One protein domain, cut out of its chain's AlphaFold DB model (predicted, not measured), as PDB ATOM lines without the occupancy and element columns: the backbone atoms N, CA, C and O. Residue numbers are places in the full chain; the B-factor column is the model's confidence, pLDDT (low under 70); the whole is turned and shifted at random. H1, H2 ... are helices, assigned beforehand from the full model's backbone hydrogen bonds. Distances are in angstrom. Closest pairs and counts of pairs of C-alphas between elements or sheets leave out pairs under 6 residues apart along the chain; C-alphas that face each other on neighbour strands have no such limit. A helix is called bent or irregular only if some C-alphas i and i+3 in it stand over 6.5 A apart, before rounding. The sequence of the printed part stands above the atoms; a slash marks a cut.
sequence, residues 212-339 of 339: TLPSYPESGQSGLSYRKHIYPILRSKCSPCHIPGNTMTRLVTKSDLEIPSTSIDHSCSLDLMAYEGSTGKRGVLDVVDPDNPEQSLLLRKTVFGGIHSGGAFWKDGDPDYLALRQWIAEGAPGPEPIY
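Overview. This is residues 212 to 339 of the 339 residues of an uncharacterized protein of Deltaproteobacteria bacterium RBG_13_58_19 (UniProt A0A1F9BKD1). What shape? A loop-rich body with little regular structure holds H1, H3, H4 and H5; H2 sticks out at a long arm's tip. Of what? Five named helices, H1 to H5, hold 37 of 128 printed residues: all helix. It spans 56 by 37 by 28 A, only just compact, close to loose, with C-alpha radius of gyration 16.4 A.

Along the chain. Where is H1? It is residues 226 to 238, 14.7 A long from C-alpha 226 (-26.587, -44.627, -46.235), and only just irregular: C-alphas 228 and 231 are 6.7 A apart. The rest? H2 is residues 254 to 258, H3 284 to 287, H4 297 to 300 and H5 319 to 329, 15.1 A long, ending at C-alpha 329 (-28.717, -32.798, -41.985).

Arrangement. What touches H5? H1 touches it, opposite ways, at a steep tilt of 55 degrees; C-alphas 230 and 324 are closest, 6.5 A. Backbones? In H2 and H5 every O i to N i+4 pair is within hydrogen-bond range; in H1 6 of 9.

Size, cuts and confidence. Any cut? The printed part has no cut. Low pLDDT? Residues 259 to 262 and 339 are under 70.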
ATOM      1  N   THR A 212     -21.544 -39.723 -58.508       89.69
ATOM      2  CA  THR A 212     -21.342 -41.160 -58.313       89.69
ATOM      3  C   THR A 212     -22.580 -41.962 -58.720       89.69
ATOM      4  O   THR A 212     -22.446 -43.095 -59.182       89.69
ATOM      5  N   LEU A 213     -23.773 -41.381 -58.573       90.81
ATOM      6  CA  LEU A 213     -25.044 -41.980 -58.978       90.81
ATOM      7  C   LEU A 213     -25.729 -41.152 -60.076       90.81
ATOM      8  O   LEU A 213     -25.489 -39.947 -60.165       90.81
ATOM      9  N   PRO A 214     -26.602 -41.767 -60.899       92.50
ATOM     10  CA  PRO A 214     -27.357 -41.042 -61.926       92.50
ATOM     11  C   PRO A 214     -28.247 -39.930 -61.360       92.50
ATOM     12  O   PRO A 214     -28.459 -38.915 -62.018       92.50
ATOM     13  N   SER A 215     -28.772 -40.130 -60.152       94.31
ATOM     14  CA  SER A 215     -29.599 -39.166 -59.438       94.31
ATOM     15  C   SER A 215     -29.575 -39.436 -57.933       94.31
ATOM     16  O   SER A 215     -29.186 -40.515 -57.476       94.31
ATOM     17  N   TYR A 216     -30.018 -38.432 -57.182       95.25
ATOM     18  CA  TYR A 216     -30.260 -38.473 -55.745       95.25
ATOM     19  C   TYR A 216     -31.704 -38.011 -55.480       95.25
ATOM     20  O   TYR A 216     -32.264 -37.318 -56.335       95.25
ATOM     21  N   PRO A 217     -32.311 -38.374 -54.334       95.00
ATOM     22  CA  PRO A 217     -33.505 -37.699 -53.829       95.00
ATOM     23  C   PRO A 217     -33.364 -36.173 -53.892       95.00
ATOM     24  O   PRO A 217     -32.268 -35.639 -53.707       95.00
ATOM     25  N   GLU A 218     -34.460 -35.472 -54.185       92.44
ATOM     26  CA  GLU A 218     -34.438 -34.012 -54.284       92.44
ATOM     27  C   GLU A 218     -34.150 -33.368 -52.923       92.44
ATOM     28  O   GLU A 218     -34.520 -33.890 -51.867       92.44
ATOM     29  N   SER A 219     -33.519 -32.193 -52.947       87.50
ATOM     30  CA  SER A 219     -33.223 -31.456 -51.722       87.50
ATOM     31  C   SER A 219     -34.510 -31.125 -50.963       87.50
ATOM     32  O   SER A 219     -35.437 -30.546 -51.525       87.50
ATOM     33  N   GLY A 220     -34.564 -31.503 -49.684       84.38
ATOM     34  CA  GLY A 220     -35.742 -31.328 -48.828       84.38
ATOM     35  C   GLY A 220     -36.685 -32.535 -48.792       84.38
ATOM     36  O   GLY A 220     -37.588 -32.560 -47.957       84.38
ATOM     37  N   GLN A 221     -36.466 -33.555 -49.628       90.31
ATOM     38  CA  GLN A 221     -37.127 -34.852 -49.481       90.31
ATOM     39  C   GLN A 221     -36.289 -35.755 -48.574       90.31
ATOM     40  O   GLN A 221     -35.184 -36.142 -48.943       90.31
ATOM     41  N   SER A 222     -36.822 -36.130 -47.411       89.75
ATOM     42  CA  SER A 222     -36.194 -37.145 -46.559       89.75
ATOM     43  C   SER A 222     -36.050 -38.474 -47.302       89.75
ATOM     44  O   SER A 222     -36.950 -38.847 -48.061       89.75
ATOM     45  N   GLY A 223     -35.000 -39.242 -47.011       91.00
ATOM     46  CA  GLY A 223     -34.901 -40.627 -47.494       91.00
ATOM     47  C   GLY A 223     -33.556 -40.997 -48.100       91.00
ATOM     48  O   GLY A 223     -33.450 -42.005 -48.816       91.00
ATOM     49  N   LEU A 224     -32.505 -40.223 -47.826       96.06
ATOM     50  CA  LEU A 224     -31.161 -40.623 -48.209       96.06
ATOM     51  C   LEU A 224     -30.701 -41.816 -47.362       96.06
ATOM     52  O   LEU A 224     -30.190 -41.688 -46.260       96.06
ATOM     53  N   SER A 225     -30.835 -43.016 -47.922       95.69
ATOM     54  CA  SER A 225     -30.246 -44.226 -47.338       95.69
ATOM     55  C   SER A 225     -28.714 -44.211 -47.412       95.69
ATOM     56  O   SER A 225     -28.147 -44.084 -48.507       95.69
ATOM     57  N   TYR A 226     -28.043 -44.468 -46.279       95.94
ATOM     58  CA  TYR A 226     -26.587 -44.627 -46.235       95.94
ATOM     59  C   TYR A 226     -26.104 -45.668 -47.253       95.94
ATOM     60  O   TYR A 226     -25.222 -45.402 -48.064       95.94
ATOM     61  N   ARG A 227     -26.726 -46.853 -47.280       94.06
ATOM     62  CA  ARG A 227     -26.291 -47.963 -48.143       94.06
ATOM     63  C   ARG A 227     -26.504 -47.681 -49.632       94.06
ATOM     64  O   ARG A 227     -25.661 -48.075 -50.438       94.06
ATOM     65  N   LYS A 228     -27.622 -47.046 -50.000       94.94
ATOM     66  CA  LYS A 228     -27.985 -46.820 -51.411       94.94
ATOM     67  C   LYS A 228     -27.321 -45.580 -52.002       94.94
ATOM     68  O   LYS A 228     -26.946 -45.624 -53.167       94.94
ATOM     69  N   HIS A 229     -27.166 -44.512 -51.221       95.69
ATOM     70  CA  HIS A 229     -26.747 -43.209 -51.744       95.69
ATOM     71  C   HIS A 229     -25.354 -42.793 -51.270       95.69
ATOM     72  O   HIS A 229     -24.535 -42.363 -52.078       95.69
ATOM     73  N   ILE A 230     -25.053 -42.977 -49.985       96.50
ATOM     74  CA  ILE A 230     -23.854 -42.406 -49.351       96.50
ATOM     75  C   ILE A 230     -22.642 -43.321 -49.473       96.50
ATOM     76  O   ILE A 230     -21.568 -42.901 -49.903       96.50
ATOM     77  N   TYR A 231     -22.815 -44.604 -49.172       94.81
ATOM     78  CA  TYR A 231     -21.763 -45.603 -49.262       94.81
ATOM     79  C   TYR A 231     -21.135 -45.684 -50.665       94.81
ATOM     80  O   TYR A 231     -19.907 -45.736 -50.745       94.81
ATOM     81  N   PRO A 232     -21.893 -45.622 -51.785       92.44
ATOM     82  CA  PRO A 232     -21.292 -45.511 -53.112       92.44
ATOM     83  C   PRO A 232     -20.365 -44.300 -53.263       92.44
ATOM     84  O   PRO A 232     -19.266 -44.464 -53.795       92.44
ATOM     85  N   ILE A 233     -20.756 -43.122 -52.756       92.88
ATOM     86  CA  ILE A 233     -19.935 -41.899 -52.801       92.88
ATOM     87  C   ILE A 233     -18.638 -42.111 -52.014       92.88
ATOM     88  O   ILE A 233     -17.548 -41.943 -52.566       92.88
ATOM     89  N   LEU A 234     -18.730 -42.545 -50.751       92.75
ATOM     90  CA  LEU A 234     -17.560 -42.768 -49.890       92.75
ATOM     91  C   LEU A 234     -16.620 -43.825 -50.479       92.75
ATOM     92  O   LEU A 234     -15.406 -43.616 -50.579       92.75
ATOM     93  N   ARG A 235     -17.181 -44.932 -50.971       87.62
ATOM     94  CA  ARG A 235     -16.427 -46.003 -51.625       87.62
ATOM     95  C   ARG A 235     -15.741 -45.526 -52.903       87.62
ATOM     96  O   ARG A 235     -14.596 -45.908 -53.155       87.62
ATOM     97  N   SER A 236     -16.412 -44.717 -53.712       83.38
ATOM     98  CA  SER A 236     -15.879 -44.236 -54.988       83.38
ATOM     99  C   SER A 236     -14.812 -43.157 -54.786       83.38
ATOM    100  O   SER A 236     -13.699 -43.274 -55.303       83.38
ATOM    101  N   LYS A 237     -15.119 -42.133 -53.982       85.94
ATOM    102  CA  LYS A 237     -14.350 -40.882 -53.930       85.94
ATOM    103  C   LYS A 237     -13.359 -40.807 -52.765       85.94
ATOM    104  O   LYS A 237     -12.346 -40.125 -52.930       85.94
ATOM    105  N   CYS A 238     -13.610 -41.506 -51.649       86.94
ATOM    106  CA  CYS A 238     -12.856 -41.342 -50.394       86.94
ATOM    107  C   CYS A 238     -12.004 -42.569 -50.024       86.94
ATOM    108  O   CYS A 238     -10.815 -42.444 -49.722       86.94
ATOM    109  N   SER A 239     -12.573 -43.773 -50.111       84.75
ATOM    110  CA  SER A 239     -11.901 -45.007 -49.680       84.75
ATOM    111  C   SER A 239     -10.569 -45.354 -50.367       84.75
ATOM    112  O   SER A 239      -9.805 -46.097 -49.760       84.75
ATOM    113  N   PRO A 240     -10.213 -44.860 -51.577       77.56
ATOM    114  CA  PRO A 240      -8.869 -45.093 -52.114       77.56
ATOM    115  C   PRO A 240      -7.740 -44.568 -51.212       77.56
ATOM    116  O   PRO A 240      -6.664 -45.161 -51.192       77.56
ATOM    117  N   CYS A 241      -7.990 -43.480 -50.474       78.19
ATOM    118  CA  CYS A 241      -7.032 -42.883 -49.536       78.19
ATOM    119  C   CYS A 241      -7.358 -43.216 -48.071       78.19
ATOM    120  O   CYS A 241      -6.460 -43.275 -47.239       78.19
ATOM    121  N   HIS A 242      -8.632 -43.476 -47.769       85.31
ATOM    122  CA  HIS A 242      -9.118 -43.849 -46.438       85.31
ATOM    123  C   HIS A 242      -9.200 -45.367 -46.289       85.31
ATOM    124  O   HIS A 242     -10.281 -45.940 -46.156       85.31
ATOM    125  N   ILE A 243      -8.041 -46.024 -46.391       79.00
ATOM    126  CA  ILE A 243      -7.908 -47.457 -46.121       79.00
ATOM    127  C   ILE A 243      -7.477 -47.599 -44.664       79.00
ATOM    128  O   ILE A 243      -6.436 -47.051 -44.306       79.00
ATOM    129  N   PRO A 244      -8.229 -48.323 -43.827       78.00
ATOM    130  CA  PRO A 244      -8.010 -48.265 -42.394       78.00
ATOM    131  C   PRO A 244      -6.673 -48.904 -41.991       78.00
ATOM    132  O   PRO A 244      -6.485 -50.112 -42.165       78.00
ATOM    133  N   GLY A 245      -5.805 -48.139 -41.326       81.50
ATOM    134  CA  GLY A 245      -4.520 -48.593 -40.781       81.50
ATOM    135  C   GLY A 245      -3.314 -48.233 -41.651       81.50
ATOM    136  O   GLY A 245      -3.431 -47.582 -42.688       81.50
ATOM    137  N   ASN A 246      -2.128 -48.662 -41.217       80.56
ATOM    138  CA  ASN A 246      -0.896 -48.275 -41.891       80.56
ATOM    139  C   ASN A 246      -0.794 -48.917 -43.275       80.56
ATOM    140  O   ASN A 246      -0.876 -50.138 -43.435       80.56
ATOM    141  N   THR A 247      -0.547 -48.090 -44.284       73.94
ATOM    142  CA  THR A 247      -0.107 -48.554 -45.594       73.94
ATOM    143  C   THR A 247       1.411 -48.531 -45.619       73.94
ATOM    144  O   THR A 247       2.016 -47.484 -45.414       73.94
ATOM    145  N   MET A 248       2.021 -49.676 -45.917       74.88
ATOM    146  CA  MET A 248       3.434 -49.713 -46.273       74.88
ATOM    147  C   MET A 248       3.595 -49.093 -47.655       74.88
ATOM    148  O   MET A 248       3.123 -49.621 -48.664       74.88
ATOM    149  N   THR A 249       4.216 -47.930 -47.682       72.88
ATOM    150  CA  THR A 249       4.642 -47.263 -48.902       72.88
ATOM    151  C   THR A 249       5.922 -47.918 -49.403       72.88
ATOM    152  O   THR A 249       6.610 -48.651 -48.688       72.88
ATOM    153  N   ARG A 250       6.207 -47.748 -50.687       70.94
ATOM    154  CA  ARG A 250       7.366 -48.390 -51.294       70.94
ATOM    155  C   ARG A 250       8.647 -47.683 -50.852       70.94
ATOM    156  O   ARG A 250       8.681 -46.456 -50.833       70.94
ATOM    157  N   LEU A 251       9.684 -48.467 -50.568       76.12
ATOM    158  CA  LEU A 251      11.052 -47.977 -50.399       76.12
ATOM    159  C   LEU A 251      11.555 -47.533 -51.774       76.12
ATOM    160  O   LEU A 251      11.552 -48.333 -52.713       76.12
ATOM    161  N   VAL A 252      11.903 -46.257 -51.917       75.88
ATOM    162  CA  VAL A 252      12.291 -45.670 -53.209       75.88
ATOM    163  C   VAL A 252      13.660 -44.998 -53.161       75.88
ATOM    164  O   VAL A 252      14.291 -44.832 -54.202       75.88
ATOM    165  N   THR A 253      14.143 -44.656 -51.969       77.31
ATOM    166  CA  THR A 253      15.399 -43.938 -51.733       77.31
ATOM    167  C   THR A 253      16.195 -44.535 -50.571       77.31
ATOM    168  O   THR A 253      15.647 -45.259 -49.740       77.31
ATOM    169  N   LYS A 254      17.486 -44.184 -50.468       78.56
ATOM    170  CA  LYS A 254      18.350 -44.509 -49.315       78.56
ATOM    171  C   LYS A 254      17.729 -44.116 -47.970       78.56
ATOM    172  O   LYS A 254      17.749 -44.928 -47.051       78.56
ATOM    173  N   SER A 255      17.119 -42.932 -47.863       73.06
ATOM    174  CA  SER A 255      16.479 -42.501 -46.612       73.06
ATOM    175  C   SER A 255      15.341 -43.426 -46.178       73.06
ATOM    176  O   SER A 255      15.106 -43.578 -44.982       73.06
ATOM    177  N   ASP A 256      14.669 -44.088 -47.126       73.19
ATOM    178  CA  ASP A 256      13.626 -45.055 -46.790       73.19
ATOM    179  C   ASP A 256      14.209 -46.357 -46.194       73.19
ATOM    180  O   ASP A 256      13.503 -47.054 -45.469       73.19
ATOM    181  N   LEU A 257      15.481 -46.689 -46.473       73.06
ATOM    182  CA  LEU A 257      16.176 -47.853 -45.896       73.06
ATOM    183  C   LEU A 257      16.668 -47.602 -44.472       73.06
ATOM    184  O   LEU A 257      16.569 -48.489 -43.629       73.06
ATOM    185  N   GLU A 258      17.238 -46.423 -44.223       72.75
ATOM    186  CA  GLU A 258      17.902 -46.110 -42.951       72.75
ATOM    187  C   GLU A 258      16.897 -45.889 -41.817       72.75
ATOM    188  O   GLU A 258      17.125 -46.314 -40.685       72.75
ATOM    189  N   ILE A 259      15.759 -45.257 -42.126       68.25
ATOM    190  CA  ILE A 259      14.656 -45.047 -41.189       68.25
ATOM    191  C   ILE A 259      13.364 -45.415 -41.924       68.25
ATOM    192  O   ILE A 259      12.735 -44.542 -42.527       68.25
ATOM    193  N   PRO A 260      12.942 -46.691 -41.909       60.56
ATOM    194  CA  PRO A 260      11.767 -47.135 -42.644       60.56
ATOM    195  C   PRO A 260      10.481 -46.613 -41.989       60.56
ATOM    196  O   PRO A 260       9.731 -47.356 -41.361       60.56
ATOM    197  N   SER A 261      10.161 -45.330 -42.170       61.06
ATOM    198  CA  SER A 261       8.819 -44.794 -41.919       61.06
ATOM    199  C   SER A 261       7.955 -44.920 -43.177       61.06
ATOM    200  O   SER A 261       7.181 -44.029 -43.528       61.06
ATOM    201  N   THR A 262       8.085 -46.035 -43.900       68.50
ATOM    202  CA  THR A 262       7.188 -46.323 -45.019       68.50
ATOM    203  C   THR A 262       5.786 -46.675 -44.550       68.50
ATOM    204  O   THR A 262       4.855 -46.603 -45.346       68.50
ATOM    205  N   SER A 263       5.615 -47.009 -43.271       78.25
ATOM    206  CA  SER A 263       4.317 -47.187 -42.630       78.25
ATOM    207  C   SER A 263       3.622 -45.830 -42.470       78.25
ATOM    208  O   SER A 263       3.934 -45.074 -41.554       78.25
ATOM    209  N   ILE A 264       2.691 -45.511 -43.372       77.44
ATOM    210  CA  ILE A 264       1.920 -44.264 -43.330       77.44
ATOM    211  C   ILE A 264       0.438 -44.578 -43.193       77.44
ATOM    212  O   ILE A 264      -0.155 -45.277 -44.018       77.44
ATOM    213  N   ASP A 265      -0.178 -44.011 -42.163       83.56
ATOM    214  CA  ASP A 265      -1.626 -43.984 -42.015       83.56
ATOM    215  C   ASP A 265      -2.202 -42.748 -42.724       83.56
ATOM    216  O   ASP A 265      -2.435 -41.701 -42.120       83.56
ATOM    217  N   HIS A 266      -2.440 -42.872 -44.033       78.44
ATOM    218  CA  HIS A 266      -3.069 -41.811 -44.835       78.44
ATOM    219  C   HIS A 266      -4.477 -41.447 -44.344       78.44
ATOM    220  O   HIS A 266      -4.945 -40.337 -44.599       78.44
ATOM    221  N   SER A 267      -5.141 -42.372 -43.643       83.31
ATOM    222  CA  SER A 267      -6.494 -42.192 -43.129       83.31
ATOM    223  C   SER A 267      -6.529 -41.498 -41.765       83.31
ATOM    224  O   SER A 267      -7.581 -41.011 -41.358       83.31
ATOM    225  N   CYS A 268      -5.402 -41.438 -41.042       88.06
ATOM    226  CA  CYS A 268      -5.386 -41.117 -39.607       88.06
ATOM    227  C   CYS A 268      -6.407 -41.983 -38.841       88.06
ATOM    228  O   CYS A 268      -7.239 -41.474 -38.078       88.06
ATOM    229  N   SER A 269      -6.376 -43.285 -39.126       90.00
ATOM    230  CA  SER A 269      -7.239 -44.330 -38.584       90.00
ATOM    231  C   SER A 269      -8.727 -44.063 -38.815       90.00
ATOM    232  O   SER A 269      -9.554 -44.389 -37.967       90.00
ATOM    233  N   LEU A 270      -9.063 -43.454 -39.956       92.06
ATOM    234  CA  LEU A 270     -10.434 -43.210 -40.398       92.06
ATOM    235  C   LEU A 270     -10.867 -44.283 -41.403       92.06
ATOM    236  O   LEU A 270     -10.333 -44.401 -42.506       92.06
ATOM    237  N   ASP A 271     -11.874 -45.052 -41.026       92.62
ATOM    238  CA  ASP A 271     -12.512 -46.073 -41.837       92.62
ATOM    239  C   ASP A 271     -13.832 -45.561 -42.411       92.62
ATOM    240  O   ASP A 271     -14.901 -45.750 -41.842       92.62
ATOM    241  N   LEU A 272     -13.770 -44.943 -43.591       92.38
ATOM    242  CA  LEU A 272     -14.972 -44.477 -44.295       92.38
ATOM    243  C   LEU A 272     -15.772 -45.607 -44.964       92.38
ATOM    244  O   LEU A 272     -16.747 -45.335 -45.666       92.38
ATOM    245  N   MET A 273     -15.356 -46.865 -44.798       90.81
ATOM    246  CA  MET A 273     -16.103 -48.031 -45.270       90.81
ATOM    247  C   MET A 273     -16.995 -48.619 -44.176       90.81
ATOM    248  O   MET A 273     -17.961 -49.316 -44.500       90.81
ATOM    249  N   ALA A 274     -16.714 -48.307 -42.911       92.31
ATOM    250  CA  ALA A 274     -17.509 -48.699 -41.759       92.31
ATOM    251  C   ALA A 274     -18.232 -47.481 -41.169       92.31
ATOM    252  O   ALA A 274     -17.626 -46.459 -40.862       92.31
ATOM    253  N   TYR A 275     -19.547 -47.594 -40.988       93.94
ATOM    254  CA  TYR A 275     -20.371 -46.486 -40.503       93.94
ATOM    255  C   TYR A 275     -19.943 -46.013 -39.096       93.94
ATOM    256  O   TYR A 275     -19.671 -44.829 -38.909       93.94
ATOM    257  N   GLU A 276     -19.765 -46.947 -38.157       93.38
ATOM    258  CA  GLU A 276     -19.284 -46.694 -36.782       93.38
ATOM    259  C   GLU A 276     -17.762 -46.856 -36.626       93.38
ATOM    260  O   GLU A 276     -17.215 -46.620 -35.555       93.38
ATOM    261  N   GLY A 277     -17.067 -47.263 -37.691       90.75
ATOM    262  CA  GLY A 277     -15.648 -47.607 -37.656       90.75
ATOM    263  C   GLY A 277     -15.401 -49.109 -37.521       90.75
ATOM    264  O   GLY A 277     -16.316 -49.910 -37.324       90.75
ATOM    265  N   SER A 278     -14.145 -49.508 -37.697       90.00
ATOM    266  CA  SER A 278     -13.674 -50.876 -37.445       90.00
ATOM    267  C   SER A 278     -12.843 -50.926 -36.162       90.00
ATOM    268  O   SER A 278     -12.555 -49.896 -35.564       90.00
ATOM    269  N   THR A 279     -12.462 -52.120 -35.697       90.50
ATOM    270  CA  THR A 279     -11.762 -52.307 -34.413       90.50
ATOM    271  C   THR A 279     -10.579 -51.344 -34.235       90.50
ATOM    272  O   THR A 279      -9.565 -51.462 -34.927       90.50
ATOM    273  N   GLY A 280     -10.715 -50.409 -33.286       87.94
ATOM    274  CA  GLY A 280      -9.699 -49.403 -32.947       87.94
ATOM    275  C   GLY A 280      -9.583 -48.229 -33.929       87.94
ATOM    276  O   GLY A 280      -8.593 -47.502 -33.874       87.94
ATOM    277  N   LYS A 281     -10.544 -48.054 -34.840       92.06
ATOM    278  CA  LYS A 281     -10.529 -47.042 -35.903       92.06
ATOM    279  C   LYS A 281     -11.842 -46.266 -35.912       92.06
ATOM    280  O   LYS A 281     -12.893 -46.814 -35.602       92.06
ATOM    281  N   ARG A 282     -11.761 -44.995 -36.288       94.56
ATOM    282  CA  ARG A 282     -12.905 -44.083 -36.395       94.56
ATOM    283  C   ARG A 282     -13.746 -44.410 -37.625       94.56
ATOM    284  O   ARG A 282     -13.185 -44.815 -38.639       94.56
ATOM    285  N   GLY A 283     -15.054 -44.223 -37.552       94.81
ATOM    286  CA  GLY A 283     -16.001 -44.394 -38.647       94.81
ATOM    287  C   GLY A 283     -16.414 -43.095 -39.321       94.81
ATOM    288  O   GLY A 283     -15.855 -42.022 -39.095       94.81
ATOM    289  N   VAL A 284     -17.455 -43.197 -40.145       96.19
ATOM    290  CA  VAL A 284     -18.098 -42.035 -40.776       96.19
ATOM    291  C   VAL A 284     -18.695 -41.099 -39.720       96.19
ATOM    292  O   VAL A 284     -18.598 -39.882 -39.870       96.19
ATOM    293  N   LEU A 285     -19.253 -41.649 -38.637       96.06
ATOM    294  CA  LEU A 285     -19.865 -40.856 -37.566       96.06
ATOM    295  C   LEU A 285     -18.890 -39.919 -36.839       96.06
ATOM    296  O   LEU A 285     -19.293 -38.861 -36.373       96.06
ATOM    297  N   ASP A 286     -17.599 -40.248 -36.810       96.62
ATOM    298  CA  ASP A 286     -16.579 -39.422 -36.152       96.62
ATOM    299  C   ASP A 286     -16.210 -38.147 -36.931       96.62
ATOM    300  O   ASP A 286     -15.406 -37.335 -36.465       96.62
ATOM    301  N   VAL A 287     -16.718 -37.989 -38.157       96.12
ATOM    302  CA  VAL A 287     -16.372 -36.872 -39.053       96.12
ATOM    303  C   VAL A 287     -17.588 -36.113 -39.584       96.12
ATOM    304  O   VAL A 287     -17.429 -35.258 -40.465       96.12
ATOM    305  N   VAL A 288     -18.774 -36.389 -39.040       97.44
ATOM    306  CA  VAL A 288     -20.023 -35.683 -39.352       97.44
ATOM    307  C   VAL A 288     -20.526 -34.906 -38.138       97.44
ATOM    308  O   VAL A 288     -20.353 -35.326 -37.000       97.44
ATOM    309  N   ASP A 289     -21.144 -33.766 -38.405       98.00
ATOM    310  CA  ASP A 289     -21.806 -32.895 -37.438       98.00
ATOM    311  C   ASP A 289     -23.247 -32.690 -37.933       98.00
ATOM    312  O   ASP A 289     -23.471 -31.874 -38.832       98.00
ATOM    313  N   PRO A 290     -24.217 -33.479 -37.432       97.31
ATOM    314  CA  PRO A 290     -25.611 -33.377 -37.858       97.31
ATOM    315  C   PRO A 290     -26.260 -32.026 -37.542       97.31
ATOM    316  O   PRO A 290     -27.135 -31.587 -38.288       97.31
ATOM    317  N   ASP A 291     -25.816 -31.357 -36.475       97.88
ATOM    318  CA  ASP A 291     -26.348 -30.056 -36.062       97.88
ATOM    319  C   ASP A 291     -25.836 -28.935 -36.975       97.88
ATOM    320  O   ASP A 291     -26.533 -27.950 -37.226       97.88
ATOM    321  N   ASN A 292     -24.621 -29.092 -37.511       97.75
ATOM    322  CA  ASN A 292     -24.009 -28.161 -38.451       97.75
ATOM    323  C   ASN A 292     -23.374 -28.918 -39.632       97.75
ATOM    324  O   ASN A 292     -22.146 -29.015 -39.706       97.75
ATOM    325  N   PRO A 293     -24.166 -29.397 -40.612       96.75
ATOM    326  CA  PRO A 293     -23.669 -30.253 -41.691       96.75
ATOM    327  C   PRO A 293     -22.443 -29.691 -42.418       96.75
ATOM    328  O   PRO A 293     -21.457 -30.402 -42.593       96.75
ATOM    329  N   GLU A 294     -22.447 -28.397 -42.746       95.00
ATOM    330  CA  GLU A 294     -21.331 -27.699 -43.412       95.00
ATOM    331  C   GLU A 294     -20.056 -27.615 -42.550       95.00
ATOM    332  O   GLU A 294     -18.967 -27.376 -43.071       95.00
ATOM    333  N   GLN A 295     -20.162 -27.808 -41.230       96.00
ATOM    334  CA  GLN A 295     -19.017 -27.877 -40.319       96.00
ATOM    335  C   GLN A 295     -18.423 -29.281 -40.188       96.00
ATOM    336  O   GLN A 295     -17.307 -29.419 -39.675       96.00
ATOM    337  N   SER A 296     -19.098 -30.299 -40.730       96.94
ATOM    338  CA  SER A 296     -18.598 -31.673 -40.782       96.94
ATOM    339  C   SER A 296     -17.220 -31.731 -41.435       96.94
ATOM    340  O   SER A 296     -17.013 -31.234 -42.548       96.94
ATOM    341  N   LEU A 297     -16.276 -32.417 -40.786       95.06
ATOM    342  CA  LEU A 297     -14.943 -32.647 -41.352       95.06
ATOM    343  C   LEU A 297     -15.015 -33.376 -42.700       95.06
ATOM    344  O   LEU A 297     -14.163 -33.132 -43.558       95.06
ATOM    345  N   LEU A 298     -16.027 -34.230 -42.892       95.06
ATOM    346  CA  LEU A 298     -16.292 -34.934 -44.148       95.06
ATOM    347  C   LEU A 298     -16.517 -33.975 -45.335       95.06
ATOM    348  O   LEU A 298     -16.033 -34.246 -46.436       95.06
ATOM    349  N   LEU A 299     -17.196 -32.846 -45.112       94.81
ATOM    350  CA  LEU A 299     -17.492 -31.850 -46.149       94.81
ATOM    351  C   LEU A 299     -16.376 -30.806 -46.274       94.81
ATOM    352  O   LEU A 299     -15.819 -30.614 -47.352       94.81
ATOM    353  N   ARG A 300     -15.951 -30.196 -45.159       94.38
ATOM    354  CA  ARG A 300     -14.968 -29.092 -45.167       94.38
ATOM    355  C   ARG A 300     -13.631 -29.440 -45.812       94.38
ATOM    356  O   ARG A 300     -12.954 -28.568 -46.348       94.38
ATOM    357  N   LYS A 301     -13.211 -30.702 -45.716       89.94
ATOM    358  CA  LYS A 301     -11.918 -31.155 -46.243       89.94
ATOM    359  C   LYS A 301     -11.921 -31.369 -47.756       89.94
ATOM    360  O   LYS A 301     -10.851 -31.405 -48.350       89.94
ATOM    361  N   THR A 302     -13.081 -31.547 -48.376       86.31
ATOM    362  CA  THR A 302     -13.181 -31.977 -49.782       86.31
ATOM    363  C   THR A 302     -13.460 -30.828 -50.753       86.31
ATOM    364  O   THR A 302     -13.237 -30.981 -51.961       86.31
ATOM    365  N   VAL A 303     -13.877 -29.674 -50.222       88.31
ATOM    366  CA  VAL A 303     -14.122 -28.427 -50.959       88.31
ATOM    367  C   VAL A 303     -12.847 -27.610 -51.169       88.31
ATOM    368  O   VAL A 303     -11.820 -27.815 -50.516       88.31
ATOM    369  N   PHE A 304     -12.898 -26.665 -52.108       81.56
ATOM    370  CA  PHE A 304     -11.773 -25.781 -52.404       81.56
ATOM    371  C   PHE A 304     -11.371 -24.942 -51.177       81.56
ATOM    372  O   PHE A 304     -12.217 -24.356 -50.510       81.56
ATOM    373  N   GLY A 305     -10.069 -24.880 -50.884       81.69
ATOM    374  CA  GLY A 305      -9.531 -24.220 -49.687       81.69
ATOM    375  C   GLY A 305      -9.463 -25.117 -48.442       81.69
ATOM    376  O   GLY A 305      -8.801 -24.753 -47.470       81.69
ATOM    377  N   GLY A 306     -10.074 -26.307 -48.474       81.31
ATOM    378  CA  GLY A 306      -9.881 -27.333 -47.453       81.31
ATOM    379  C   GLY A 306      -8.481 -27.955 -47.517       81.31
ATOM    380  O   GLY A 306      -7.939 -28.198 -48.595       81.31
ATOM    381  N   ILE A 307      -7.887 -28.246 -46.353       80.31
ATOM    382  CA  ILE A 307      -6.622 -28.992 -46.271       80.31
ATOM    383  C   ILE A 307      -6.944 -30.486 -46.204       80.31
ATOM    384  O   ILE A 307      -7.418 -30.995 -45.184       80.31
ATOM    385  N   HIS A 308      -6.666 -31.199 -47.294       84.00
ATOM    386  CA  HIS A 308      -6.839 -32.644 -47.386       84.00
ATOM    387  C   HIS A 308      -5.762 -33.266 -48.269       84.00
ATOM    388  O   HIS A 308      -5.480 -32.788 -49.365       84.00
ATOM    389  N   SER A 309      -5.184 -34.368 -47.797       77.44
ATOM    390  CA  SER A 309      -4.126 -35.103 -48.493       77.44
ATOM    391  C   SER A 309      -4.561 -35.668 -49.843       77.44
ATOM    392  O   SER A 309      -3.752 -35.810 -50.749       77.44
ATOM    393  N   GLY A 310      -5.850 -35.972 -50.003       76.62
ATOM    394  CA  GLY A 310      -6.424 -36.393 -51.282       76.62
ATOM    395  C   GLY A 310      -6.710 -35.242 -52.253       76.62
ATOM    396  O   GLY A 310      -7.269 -35.495 -53.319       76.62
ATOM    397  N   GLY A 311      -6.364 -34.000 -51.894       79.06
ATOM    398  CA  GLY A 311      -6.699 -32.791 -52.644       79.06
ATOM    399  C   GLY A 311      -8.149 -32.333 -52.455       79.06
ATOM    400  O   GLY A 311      -8.916 -32.937 -51.698       79.06
ATOM    401  N   ALA A 312      -8.501 -31.263 -53.172       81.75
ATOM    402  CA  ALA A 312      -9.850 -30.708 -53.258       81.75
ATOM    403  C   ALA A 312     -10.507 -31.146 -54.573       81.75
ATOM    404  O   ALA A 312      -9.916 -31.026 -55.653       81.75
ATOM    405  N   PHE A 313     -11.724 -31.677 -54.488       82.69
ATOM    406  CA  PHE A 313     -12.366 -32.320 -55.639       82.69
ATOM    407  C   PHE A 313     -13.881 -32.138 -55.723       82.69
ATOM    408  O   PHE A 313     -14.455 -32.573 -56.720       82.69
ATOM    409  N   TRP A 314     -14.512 -31.490 -54.740       88.81
ATOM    410  CA  TRP A 314     -15.911 -31.076 -54.831       88.81
ATOM    411  C   TRP A 314     -16.066 -29.558 -54.795       88.81
ATOM    412  O   TRP A 314     -15.242 -28.834 -54.233       88.81
ATOM    413  N   LYS A 315     -17.142 -29.092 -55.420       91.50
ATOM    414  CA  LYS A 315     -17.785 -27.807 -55.138       91.50
ATOM    415  C   LYS A 315     -19.008 -28.041 -54.265       91.50
ATOM    416  O   LYS A 315     -19.647 -29.084 -54.367       91.50
ATOM    417  N   ASP A 316     -19.412 -27.009 -53.538       91.94
ATOM    418  CA  ASP A 316     -20.600 -27.034 -52.676       91.94
ATOM    419  C   ASP A 316     -21.899 -27.338 -53.449       91.94
ATOM    420  O   ASP A 316     -22.887 -27.790 -52.878       91.94
ATOM    421  N   GLY A 317     -21.909 -27.096 -54.765       93.00
ATOM    422  CA  GLY A 317     -23.032 -27.400 -55.656       93.00
ATOM    423  C   GLY A 317     -22.960 -28.762 -56.352       93.00
ATOM    424  O   GLY A 317     -23.857 -29.073 -57.135       93.00
ATOM    425  N   ASP A 318     -21.910 -29.559 -56.134       92.94
ATOM    426  CA  ASP A 318     -21.799 -30.868 -56.781       92.94
ATOM    427  C   ASP A 318     -22.844 -31.845 -56.200       92.94
ATOM    428  O   ASP A 318     -23.045 -31.865 -54.982       92.94
ATOM    429  N   PRO A 319     -23.487 -32.706 -57.016       94.94
ATOM    430  CA  PRO A 319     -24.567 -33.570 -56.525       94.94
ATOM    431  C   PRO A 319     -24.149 -34.510 -55.384       94.94
ATOM    432  O   PRO A 319     -24.898 -34.677 -54.428       94.94
ATOM    433  N   ASP A 320     -22.936 -35.073 -55.445       95.00
ATOM    434  CA  ASP A 320     -22.389 -35.924 -54.377       95.00
ATOM    435  C   ASP A 320     -22.224 -35.143 -53.059       95.00
ATOM    436  O   ASP A 320     -22.509 -35.676 -51.985       95.00
ATOM    437  N   TYR A 321     -21.786 -33.879 -53.138       95.56
ATOM    438  CA  TYR A 321     -21.631 -33.001 -51.976       95.56
ATOM    439  C   TYR A 321     -22.991 -32.681 -51.357       95.56
ATOM    440  O   TYR A 321     -23.187 -32.856 -50.154       95.56
ATOM    441  N   LEU A 322     -23.951 -32.267 -52.189       96.25
ATOM    442  CA  LEU A 322     -25.309 -31.942 -51.752       96.25
ATOM    443  C   LEU A 322     -26.003 -33.148 -51.109       96.25
ATOM    444  O   LEU A 322     -26.650 -32.984 -50.075       96.25
ATOM    445  N   ALA A 323     -25.821 -34.349 -51.667       96.75
ATOM    446  CA  ALA A 323     -26.344 -35.584 -51.093       96.75
ATOM    447  C   ALA A 323     -25.719 -35.888 -49.722       96.75
ATOM    448  O   ALA A 323     -26.442 -36.180 -48.773       96.75
ATOM    449  N   LEU A 324     -24.393 -35.778 -49.575       97.19
ATOM    450  CA  LEU A 324     -23.740 -35.952 -48.272       97.19
ATOM    451  C   LEU A 324     -24.237 -34.929 -47.251       97.19
ATOM    452  O   LEU A 324     -24.589 -35.306 -46.135       97.19
ATOM    453  N   ARG A 325     -24.308 -33.654 -47.639       97.31
ATOM    454  CA  ARG A 325     -24.793 -32.576 -46.778       97.31
ATOM    455  C   ARG A 325     -26.216 -32.824 -46.301       97.31
ATOM    456  O   ARG A 325     -26.486 -32.686 -45.113       97.31
ATOM    457  N   GLN A 326     -27.112 -33.176 -47.217       97.19
ATOM    458  CA  GLN A 326     -28.499 -33.464 -46.880       97.19
ATOM    459  C   GLN A 326     -28.599 -34.676 -45.950       97.19
ATOM    460  O   GLN A 326     -29.274 -34.597 -44.933       97.19
ATOM    461  N   TRP A 327     -27.889 -35.765 -46.245       97.69
ATOM    462  CA  TRP A 327     -27.880 -36.944 -45.382       97.69
ATOM    463  C   TRP A 327     -27.373 -36.630 -43.969       97.69
ATOM    464  O   TRP A 327     -27.967 -37.092 -42.999       97.69
ATOM    465  N   ILE A 328     -26.332 -35.802 -43.833       97.75
ATOM    466  CA  ILE A 328     -25.858 -35.337 -42.521       97.75
ATOM    467  C   ILE A 328     -26.950 -34.523 -41.810       97.75
ATOM    468  O   ILE A 328     -27.228 -34.786 -40.643       97.75
ATOM    469  N   ALA A 329     -27.611 -33.601 -42.519       97.00
ATOM    470  CA  ALA A 329     -28.717 -32.798 -41.985       97.00
ATOM    471  C   ALA A 329     -29.933 -33.642 -41.556       97.00
ATOM    472  O   ALA A 329     -30.679 -33.248 -40.665       97.00
ATOM    473  N   GLU A 330     -30.125 -34.815 -42.165       96.38
ATOM    474  CA  GLU A 330     -31.146 -35.804 -41.793       96.38
ATOM    475  C   GLU A 330     -30.763 -36.621 -40.538       96.38
ATOM    476  O   GLU A 330     -31.443 -37.589 -40.201       96.38
ATOM    477  N   GLY A 331     -29.686 -36.255 -39.833       97.06
ATOM    478  CA  GLY A 331     -29.182 -36.991 -38.670       97.06
ATOM    479  C   GLY A 331     -28.145 -38.058 -39.021       97.06
ATOM    480  O   GLY A 331     -27.846 -38.908 -38.186       97.06
ATOM    481  N   ALA A 332     -27.629 -38.041 -40.256       97.00
ATOM    482  CA  ALA A 332     -26.710 -39.035 -40.797       97.00
ATOM    483  C   ALA A 332     -27.193 -40.485 -40.592       97.00
ATOM    484  O   ALA A 332     -26.387 -41.310 -40.178       97.00
ATOM    485  N   PRO A 333     -28.468 -40.841 -40.861       96.44
ATOM    486  CA  PRO A 333     -29.024 -42.135 -40.472       96.44
ATOM    487  C   PRO A 333     -28.186 -43.303 -41.003       96.44
ATOM    488  O   PRO A 333     -27.747 -43.306 -42.161       96.44
ATOM    489  N   GLY A 334     -27.978 -44.295 -40.136       94.06
ATOM    490  CA  GLY A 334     -27.150 -45.463 -40.413       94.06
ATOM    491  C   GLY A 334     -27.720 -46.398 -41.483       94.06
ATOM    492  O   GLY A 334     -28.808 -46.179 -42.022       94.06
ATOM    493  N   PRO A 335     -26.982 -47.464 -41.837       91.81
ATOM    494  CA  PRO A 335     -27.503 -48.486 -42.734       91.81
ATOM    495  C   PRO A 335     -28.742 -49.156 -42.127       91.81
ATOM    496  O   PRO A 335     -28.709 -49.614 -40.988       91.81
ATOM    497  N   GLU A 336     -29.816 -49.269 -42.911       87.12
ATOM    498  CA  GLU A 336     -30.962 -50.105 -42.541       87.12
ATOM    499  C   GLU A 336     -30.519 -51.571 -42.361       87.12
ATOM    500  O   GLU A 336     -29.622 -52.029 -43.089       87.12
ATOM    501  N   PRO A 337     -31.137 -52.323 -41.428       81.50
ATOM    502  CA  PRO A 337     -30.889 -53.750 -41.288       81.50
ATOM    503  C   PRO A 337     -31.113 -54.472 -42.618       81.50
ATOM    504  O   PRO A 337     -32.069 -54.199 -43.344       81.50
ATOM    505  N   ILE A 338     -30.218 -55.404 -42.945       72.12
ATOM    506  CA  ILE A 338     -30.429 -56.315 -44.070       72.12
ATOM    507  C   ILE A 338     -31.397 -57.385 -43.565       72.12
ATOM    508  O   ILE A 338     -30.991 -58.245 -42.787       72.12
ATOM    509  N   TYR A 339     -32.666 -57.271 -43.951       60.78
ATOM    510  CA  TYR A 339     -33.674 -58.310 -43.738       60.78
ATOM    511  C   TYR A 339     -33.598 -59.377 -44.830       60.78
ATOM    512  O   TYR A 339     -33.296 -59.011 -45.992       60.78
TER     513      TYR A 339